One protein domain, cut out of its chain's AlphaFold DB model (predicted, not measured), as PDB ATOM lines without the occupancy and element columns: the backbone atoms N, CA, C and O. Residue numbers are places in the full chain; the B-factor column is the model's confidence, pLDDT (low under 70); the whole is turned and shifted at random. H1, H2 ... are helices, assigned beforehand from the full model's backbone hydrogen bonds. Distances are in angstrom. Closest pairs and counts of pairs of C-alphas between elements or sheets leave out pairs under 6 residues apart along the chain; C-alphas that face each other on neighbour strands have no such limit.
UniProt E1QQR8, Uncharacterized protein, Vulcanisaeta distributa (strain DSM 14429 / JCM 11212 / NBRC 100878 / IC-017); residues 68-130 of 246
ATOM      1  N   LEU A  68       3.535 -36.086  36.343       97.56
ATOM      2  CA  LEU A  68       2.810 -37.104  37.111       97.56
ATOM      3  C   LEU A  68       1.387 -36.654  37.464       97.56
ATOM      4  O   LEU A  68       0.442 -37.437  37.352       97.56
ATOM      5  N   ALA A  69       1.217 -35.385  37.836       96.75
ATOM      6  CA  ALA A  69      -0.087 -34.822  38.156       96.75
ATOM      7  C   ALA A  69      -1.028 -34.800  36.931       96.75
ATOM      8  O   ALA A  69      -2.193 -35.184  37.035       96.75
ATOM      9  N   ILE A  70      -0.515 -34.440  35.748       95.19
ATOM     10  CA  ILE A  70      -1.244 -34.497  34.464       95.19
ATOM     11  C   ILE A  70      -1.637 -35.938  34.110       95.19
ATOM     12  O   ILE A  70      -2.714 -36.178  33.561       95.19
ATOM     13  N   LEU A  71      -0.804 -36.918  34.456       94.75
ATOM     14  CA  LEU A  71      -1.102 -38.338  34.251       94.75
ATOM     15  C   LEU A  71      -2.057 -38.920  35.306       94.75
ATOM     16  O   LEU A  71      -2.488 -40.062  35.172       94.75
ATOM     17  N   GLY A  72      -2.470 -38.126  36.298       94.19
ATOM     18  CA  GLY A  72      -3.480 -38.502  37.285       94.19
ATOM     19  C   GLY A  72      -2.928 -39.015  38.613       94.19
ATOM     20  O   GLY A  72      -3.701 -39.551  39.401       94.19
ATOM     21  N   ASN A  73      -1.633 -38.847  38.898       96.38
ATOM     22  CA  ASN A  73      -1.096 -39.135  40.227       96.38
ATOM     23  C   ASN A  73      -1.568 -38.057  41.226       96.38
ATOM     24  O   ASN A  73      -1.121 -36.906  41.186       96.38
ATOM     25  N   GLU A  74      -2.473 -38.427  42.135       94.94
ATOM     26  CA  GLU A  74      -3.043 -37.501  43.124       94.94
ATOM     27  C   GLU A  74      -2.014 -36.996  44.139       94.94
ATOM     28  O   GLU A  74      -2.073 -35.835  44.551       94.94
ATOM     29  N   TYR A  75      -1.042 -37.834  44.508       95.81
ATOM     30  CA  TYR A  75       0.029 -37.442  45.418       95.81
ATOM     31  C   TYR A  75       0.945 -36.392  44.778       95.81
ATOM     32  O   TYR A  75       1.343 -35.436  45.443       95.81
ATOM     33  N   ALA A  76       1.194 -36.484  43.468       97.19
ATOM     34  CA  ALA A  76       1.929 -35.458  42.728       97.19
ATOM     35  C   ALA A  76       1.175 -34.119  42.711       97.19
ATOM     36  O   ALA A  76       1.767 -33.069  42.960       97.19
ATOM     37  N   ALA A  77      -0.144 -34.146  42.489       96.25
ATOM     38  CA  ALA A  77      -0.983 -32.948  42.552       96.25
ATOM     39  C   ALA A  77      -0.973 -32.307  43.952       96.25
ATOM     40  O   ALA A  77      -0.879 -31.084  44.077       96.25
ATOM     41  N   TYR A  78      -1.018 -33.126  45.007       95.69
ATOM     42  CA  TYR A  78      -0.877 -32.670  46.388       95.69
ATOM     43  C   TYR A  78       0.514 -32.078  46.663       95.69
ATOM     44  O   TYR A  78       0.631 -30.998  47.235       95.69
ATOM     45  N   ARG A  79       1.592 -32.731  46.213       95.38
ATOM     46  CA  ARG A  79       2.964 -32.207  46.341       95.38
ATOM     47  C   ARG A  79       3.085 -30.839  45.666       95.38
ATOM     48  O   ARG A  79       3.628 -29.905  46.254       95.38
ATOM     49  N   LEU A  80       2.517 -30.703  44.466       95.12
ATOM     50  CA  LEU A  80       2.494 -29.453  43.714       95.12
ATOM     51  C   LEU A  80       1.723 -28.347  44.455       95.12
ATOM     52  O   LEU A  80       2.162 -27.199  44.453       95.12
ATOM     53  N   SER A  81       0.628 -28.677  45.150       94.88
ATOM     54  CA  SER A  81      -0.117 -27.712  45.974       94.88
ATOM     55  C   SER A  81       0.707 -27.147  47.121       94.88
ATOM     56  O   SER A  81       0.677 -25.939  47.353       94.88
ATOM     57  N   ARG A  82       1.534 -27.975  47.762       95.00
ATOM     58  CA  ARG A  82       2.460 -27.536  48.817       95.00
ATOM     59  C   ARG A  82       3.593 -26.677  48.269       95.00
ATOM     60  O   ARG A  82       3.887 -25.633  48.841       95.00
ATOM     61  N   ILE A  83       4.177 -27.076  47.140       93.38
ATOM     62  CA  ILE A  83       5.252 -26.318  46.484       93.38
ATOM     63  C   ILE A  83       4.760 -24.929  46.067       93.38
ATOM     64  O   ILE A  83       5.437 -23.932  46.312       93.38
ATOM     65  N   ILE A  84       3.574 -24.849  45.465       93.00
ATOM     66  CA  ILE A  84       3.025 -23.577  44.985       93.00
ATOM     67  C   ILE A  84       2.405 -22.765  46.132       93.00
ATOM     68  O   ILE A  84       2.431 -21.539  46.086       93.00
ATOM     69  N   GLY A  85       1.893 -23.422  47.173       93.19
ATOM     70  CA  GLY A  85       1.298 -22.773  48.343       93.19
ATOM     71  C   GLY A  85      -0.193 -22.462  48.199       93.19
ATOM     72  O   GLY A  85      -0.715 -21.624  48.930       93.19
ATOM     73  N   PHE A  86      -0.900 -23.115  47.275       93.75
ATOM     74  CA  PHE A  86      -2.355 -22.985  47.137       93.75
ATOM     75  C   PHE A  86      -3.071 -24.265  47.553       93.75
ATOM     76  O   PHE A  86      -2.496 -25.349  47.574       93.75
ATOM     77  N   LYS A  87      -4.362 -24.145  47.872       91.69
ATOM     78  CA  LYS A  87      -5.194 -25.302  48.215       91.69
ATOM     79  C   LYS A  87      -5.282 -26.292  47.055       91.69
ATOM     80  O   LYS A  87      -5.349 -25.896  45.893       91.69
ATOM     81  N   ASP A  88      -5.430 -27.567  47.393       92.00
ATOM     82  CA  ASP A  88      -5.506 -28.671  46.430       92.00
ATOM     83  C   ASP A  88      -6.575 -28.448  45.347       92.00
ATOM     84  O   ASP A  88      -6.351 -28.790  44.192       92.00
ATOM     85  N   GLY A  89      -7.713 -27.821  45.679       92.44
ATOM     86  CA  GLY A  89      -8.765 -27.497  44.707       92.44
ATOM     87  C   GLY A  89      -8.312 -26.555  43.582       92.44
ATOM     88  O   GLY A  89      -8.675 -26.770  42.427       92.44
ATOM     89  N   VAL A  90      -7.467 -25.565  43.892       93.50
ATOM     90  CA  VAL A  90      -6.888 -24.633  42.904       93.50
ATOM     91  C   VAL A  90      -5.963 -25.393  41.957       93.50
ATOM     92  O   VAL A  90      -6.085 -25.286  40.738       93.50
ATOM     93  N   ILE A  91      -5.080 -26.230  42.510       95.38
ATOM     94  CA  ILE A  91      -4.123 -27.010  41.717       95.38
ATOM     95  C   ILE A  91      -4.813 -28.092  40.885       95.38
ATOM     96  O   ILE A  91      -4.473 -28.261  39.717       95.38
ATOM     97  N   LYS A  92      -5.829 -28.776  41.422       94.88
ATOM     98  CA  LYS A  92      -6.652 -29.726  40.656       94.88
ATOM     99  C   LYS A  92      -7.358 -29.036  39.491       94.88
ATOM    100  O   LYS A  92      -7.348 -29.562  38.382       94.88
ATOM    101  N   SER A  93      -7.917 -27.843  39.713       94.25
ATOM    102  CA  SER A  93      -8.512 -27.053  38.631       94.25
ATOM    103  C   SER A  93      -7.477 -26.712  37.557       94.25
ATOM    104  O   SER A  93      -7.778 -26.828  36.373       94.25
ATOM    105  N   PHE A  94      -6.259 -26.334  37.953       95.00
ATOM    106  CA  PHE A  94      -5.164 -26.005  37.036       95.00
ATOM    107  C   PHE A  94      -4.720 -27.214  36.207       95.00
ATOM    108  O   PHE A  94      -4.629 -27.130  34.983       95.00
ATOM    109  N   ILE A  95      -4.532 -28.364  36.853       95.50
ATOM    110  CA  ILE A  95      -4.200 -29.622  36.181       95.50
ATOM    111  C   ILE A  95      -5.297 -30.004  35.180       95.50
ATOM    112  O   ILE A  95      -4.980 -30.416  34.068       95.50
ATOM    113  N   ASN A  96      -6.577 -29.835  35.523       93.69
ATOM    114  CA  ASN A  96      -7.682 -30.159  34.615       93.69
ATOM    115  C   ASN A  96      -7.678 -29.301  33.343       93.69
ATOM    116  O   ASN A  96      -7.893 -29.837  32.260       93.69
ATOM    117  N   VAL A  97      -7.384 -27.999  33.447       91.69
ATOM    118  CA  VAL A  97      -7.220 -27.131  32.263       91.69
ATOM    119  C   VAL A  97      -6.133 -27.669  31.346       91.69
ATOM    120  O   VAL A  97      -6.329 -27.780  30.139       91.69
ATOM    121  N   ILE A  98      -5.001 -28.045  31.935       92.19
ATOM    122  CA  ILE A  98      -3.845 -28.559  31.212       92.19
ATOM    123  C   ILE A  98      -4.144 -29.914  30.547       92.19
ATOM    124  O   ILE A  98      -3.786 -30.125  29.390       92.19
ATOM    125  N   ARG A  99      -4.831 -30.827  31.244       91.50
ATOM    126  CA  ARG A  99      -5.188 -32.167  30.734       91.50
ATOM    127  C   ARG A  99      -6.137 -32.130  29.541       91.50
ATOM    128  O   ARG A  99      -6.108 -33.049  28.731       91.50
ATOM    129  N   ASN A 100      -6.952 -31.085  29.420       89.12
ATOM    130  CA  ASN A 100      -7.890 -30.937  28.307       89.12
ATOM    131  C   ASN A 100      -7.200 -30.612  26.969       89.12
ATOM    132  O   ASN A 100      -7.861 -30.604  25.930       89.12
ATOM    133  N   TYR A 101      -5.888 -30.362  26.967       87.44
ATOM    134  CA  TYR A 101      -5.113 -30.126  25.754       87.44
ATOM    135  C   TYR A 101      -4.577 -31.438  25.164       87.44
ATOM    136  O   TYR A 101      -3.786 -32.143  25.793       87.44
ATOM    137  N   SER A 102      -4.961 -31.747  23.921       80.75
ATOM    138  CA  SER A 102      -4.716 -33.045  23.266       80.75
ATOM    139  C   SER A 102      -3.240 -33.421  23.072       80.75
ATOM    140  O   SER A 102      -2.940 -34.605  22.962       80.75
ATOM    141  N   ASN A 103      -2.316 -32.453  23.109       85.44
ATOM    142  CA  ASN A 103      -0.873 -32.664  22.914       85.44
ATOM    143  C   ASN A 103      -0.033 -32.177  24.101       85.44
ATOM    144  O   ASN A 103       1.123 -31.782  23.942       85.44
ATOM    145  N   ILE A 104      -0.607 -32.163  25.307       89.69
ATOM    146  CA  ILE A 104       0.066 -31.559  26.458       89.69
ATOM    147  C   ILE A 104       1.434 -32.178  26.769       89.69
ATOM    148  O   ILE A 104       2.341 -31.466  27.183       89.69
ATOM    149  N   ILE A 105       1.619 -33.480  26.542       89.94
ATOM    150  CA  ILE A 105       2.902 -34.147  26.799       89.94
ATOM    151  C   ILE A 105       3.997 -33.625  25.863       89.94
ATOM    152  O   ILE A 105       5.124 -33.416  26.304       89.94
ATOM    153  N   ASP A 106       3.670 -33.350  24.601       88.88
ATOM    154  CA  ASP A 106       4.627 -32.812  23.630       88.88
ATOM    155  C   ASP A 106       4.965 -31.348  23.933       88.88
ATOM    156  O   ASP A 106       6.136 -30.950  23.903       88.88
ATOM    157  N   VAL A 107       3.958 -30.558  24.321       88.44
ATOM    158  CA  VAL A 107       4.157 -29.182  24.806       88.44
ATOM    159  C   VAL A 107       5.042 -29.191  26.051       88.44
ATOM    160  O   VAL A 107       6.022 -28.455  26.124       88.44
ATOM    161  N   LEU A 108       4.766 -30.070  27.015       91.00
ATOM    162  CA  LEU A 108       5.566 -30.187  28.228       91.00
ATOM    163  C   LEU A 108       7.002 -30.620  27.912       91.00
ATOM    164  O   LEU A 108       7.935 -30.020  28.433       91.00
ATOM    165  N   ASN A 109       7.212 -31.598  27.027       90.88
ATOM    166  CA  ASN A 109       8.551 -32.034  26.613       90.88
ATOM    167  C   ASN A 109       9.375 -30.888  26.004       90.88
ATOM    168  O   ASN A 109      10.563 -30.788  26.299       90.88
ATOM    169  N   SER A 110       8.747 -30.016  25.209       87.50
ATOM    170  CA  SER A 110       9.396 -28.876  24.543       87.50
ATOM    171  C   SER A 110       9.496 -27.604  25.395       87.50
ATOM    172  O   SER A 110      10.273 -26.712  25.061       87.50
ATOM    173  N   THR A 111       8.762 -27.518  26.507       88.31
ATOM    174  CA  THR A 111       8.783 -26.355  27.406       88.31
ATOM    175  C   THR A 111       9.832 -26.528  28.501       88.31
ATOM    176  O   THR A 111       9.843 -27.524  29.229       88.31
ATOM    177  N   GLU A 112      10.702 -25.539  28.674       88.50
ATOM    178  CA  GLU A 112      11.618 -25.489  29.812       88.50
ATOM    179  C   GLU A 112      10.877 -24.968  31.055       88.50
ATOM    180  O   GLU A 112      10.301 -23.884  31.031       88.50
ATOM    181  N   ILE A 113      10.856 -25.756  32.135       90.81
ATOM    182  CA  ILE A 113      10.223 -25.388  33.412       90.81
ATOM    183  C   ILE A 113      11.243 -25.637  34.520       90.81
ATOM    184  O   ILE A 113      11.415 -26.776  34.954       90.81
ATOM    185  N   LYS A 114      11.919 -24.574  34.960       87.88
ATOM    186  CA  LYS A 114      12.905 -24.609  36.056       87.88
ATOM    187  C   LYS A 114      12.297 -24.161  37.377       87.88
ATOM    188  O   LYS A 114      12.746 -24.545  38.449       87.88
ATOM    189  N   SER A 115      11.268 -23.328  37.308       88.12
ATOM    190  CA  SER A 115      10.647 -22.704  38.464       88.12
ATOM    191  C   SER A 115       9.133 -22.618  38.311       88.12
ATOM    192  O   SER A 115       8.573 -22.766  37.226       88.12
ATOM    193  N   ILE A 116       8.452 -22.298  39.413       85.75
ATOM    194  CA  ILE A 116       7.001 -22.070  39.415       85.75
ATOM    195  C   ILE A 116       6.617 -20.944  38.441       85.75
ATOM    196  O   ILE A 116       5.543 -20.982  37.855       85.75
ATOM    197  N   LYS A 117       7.490 -19.952  38.226       82.69
ATOM    198  CA  LYS A 117       7.213 -18.820  37.330       82.69
ATOM    199  C   LYS A 117       7.068 -19.258  35.871       82.69
ATOM    200  O   LYS A 117       6.240 -18.705  35.154       82.69
ATOM    201  N   ASP A 118       7.800 -20.296  35.472       88.25
ATOM    202  CA  ASP A 118       7.785 -20.832  34.105       88.25
ATOM    203  C   ASP A 118       6.470 -21.559  33.779       88.25
ATOM    204  O   ASP A 118       6.136 -21.771  32.614       88.25
ATOM    205  N   ILE A 119       5.659 -21.870  34.798       89.00
ATOM    206  CA  ILE A 119       4.293 -22.370  34.609       89.00
ATOM    207  C   ILE A 119       3.436 -21.346  33.850       89.00
ATOM    208  O   ILE A 119       2.553 -21.738  33.085       89.00
ATOM    209  N   LEU A 120       3.700 -20.040  34.000       87.88
ATOM    210  CA  LEU A 120       2.997 -19.034  33.206       87.88
ATOM    211  C   LEU A 120       3.310 -19.185  31.717       87.88
ATOM    212  O   LEU A 120       2.399 -19.083  30.904       87.88
ATOM    213  N   SER A 121       4.565 -19.468  31.361       86.06
ATOM    214  CA  SER A 121       4.981 -19.698  29.974       86.06
ATOM    215  C   SER A 121       4.265 -20.906  29.373       86.06
ATOM    216  O   SER A 121       3.768 -20.826  28.249       86.06
ATOM    217  N   LEU A 122       4.122 -21.989  30.149       88.88
ATOM    218  CA  LEU A 122       3.305 -23.135  29.746       88.88
ATOM    219  C   LEU A 122       1.863 -22.696  29.469       88.88
ATOM    220  O   LEU A 122       1.343 -22.966  28.392       88.88
ATOM    221  N   LEU A 123       1.221 -21.979  30.390       87.88
ATOM    222  CA  LEU A 123      -0.153 -21.513  30.187       87.88
ATOM    223  C   LEU A 123      -0.280 -20.577  28.982       87.88
ATOM    224  O   LEU A 123      -1.195 -20.737  28.185       87.88
ATOM    225  N   LEU A 124       0.648 -19.642  28.793       86.19
ATOM    226  CA  LEU A 124       0.656 -18.772  27.620       86.19
ATOM    227  C   LEU A 124       0.718 -19.591  26.330       86.19
ATOM    228  O   LEU A 124      -0.081 -19.328  25.432       86.19
ATOM    229  N   SER A 125       1.555 -20.630  26.267       85.38
ATOM    230  CA  SER A 125       1.624 -21.511  25.094       85.38
ATOM    231  C   SER A 125       0.283 -22.194  24.784       85.38
ATOM    232  O   SER A 125      -0.110 -22.278  23.622       85.38
ATOM    233  N   LEU A 126      -0.476 -22.586  25.815       85.56
ATOM    234  CA  LEU A 126      -1.805 -23.199  25.674       85.56
ATOM    235  C   LEU A 126      -2.890 -22.190  25.256       85.56
ATOM    236  O   LEU A 126      -3.924 -22.570  24.710       85.56
ATOM    237  N   PHE A 127      -2.672 -20.899  25.497       85.00
ATOM    238  CA  PHE A 127      -3.611 -19.816  25.191       85.00
ATOM    239  C   PHE A 127      -3.112 -18.913  24.050       85.00
ATOM    240  O   PHE A 127      -3.366 -17.706  24.047       85.00
ATOM    241  N   ASN A 128      -2.429 -19.494  23.054       84.06
ATOM    242  CA  ASN A 128      -1.931 -18.800  21.856       84.06
ATOM    243  C   ASN A 128      -1.024 -17.600  22.177       84.06
ATOM    244  O   ASN A 128      -1.116 -16.550  21.542       84.06
ATOM    245  N   ASN A 129      -0.180 -17.738  23.199       81.75
ATOM    246  CA  ASN A 129       0.716 -16.704  23.718       81.75
ATOM    247  C   ASN A 129       0.007 -15.392  24.088       81.75
ATOM    248  O   ASN A 129       0.599 -14.315  24.023       81.75
ATOM    249  N   ASN A 130      -1.264 -15.468  24.493       80.06
ATOM    250  CA  ASN A 130      -2.078 -14.301  24.800       80.06
ATOM    251  C   ASN A 130      -2.459 -14.256  26.287       80.06
ATOM    252  O   ASN A 130      -3.358 -14.963  26.747       80.06
TER     253      ASN A 130
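Overview. This is residues 68 to 130 of the 246 residues of an uncharacterized protein of Vulcanisaeta distributa (strain DSM 14429 / JCM 11212 / NBRC 100878 / IC-017) (UniProt E1QQR8). Four short helices follow one another round a loose ring: H1 and H2 make a corner, H3 follows at the far end of H2, the link of residues 111 to 115 leads back toward the end of H1, and H4 begins near that end, at Ile 116, and runs away from it to finish near the last residues of H2, at Leu 126. The printed part has 63 residues, with four named helices in the order H1, H2, H3, H4 and no named strand; the class is all helix. It is compact, with a radius of gyration of the C-alphas of 11.3 A and spans of 27 by 22 by 18 A.

Arrangement. Look first at H1, residues 74 to 84, which touches H2, residues 88 to 99; their closest C-alphas, Ser 81 and Asp 88, are 5.5 A apart, and their lines are only just about perpendicular at 70.1 degrees. H3, residues 104 to 110, is close to but not clearly touching H4, residues 116 to 126, with closest C-alphas Leu 108 and Leu 122 at 7.6 A. H1 and H4 are likewise close but not clearly touching, at C-alphas Ile 84 and Ile 116, 7.0 A. H1 and H3 are apart. Each O i to N i+4 pair is within hydrogen-bond range in H1, H2 and H3, and 5 of 7 in H4.

Along the chain. Find C-alpha 74 at (-3.043, -37.501, 43.124); H1 runs 15.3 A from there, H2 16.1 A, H3 9.9 A and H4 16.4 A, ending at C-alpha 126, (-1.805, -23.199, 25.674).

Size, cuts and confidence. The two farthest C-alphas, Tyr 75 and Asn 130, are 31.1 A apart. The printed part has no cut, the three links between helices are tight, and no printed residue is under 70 in pLDDT.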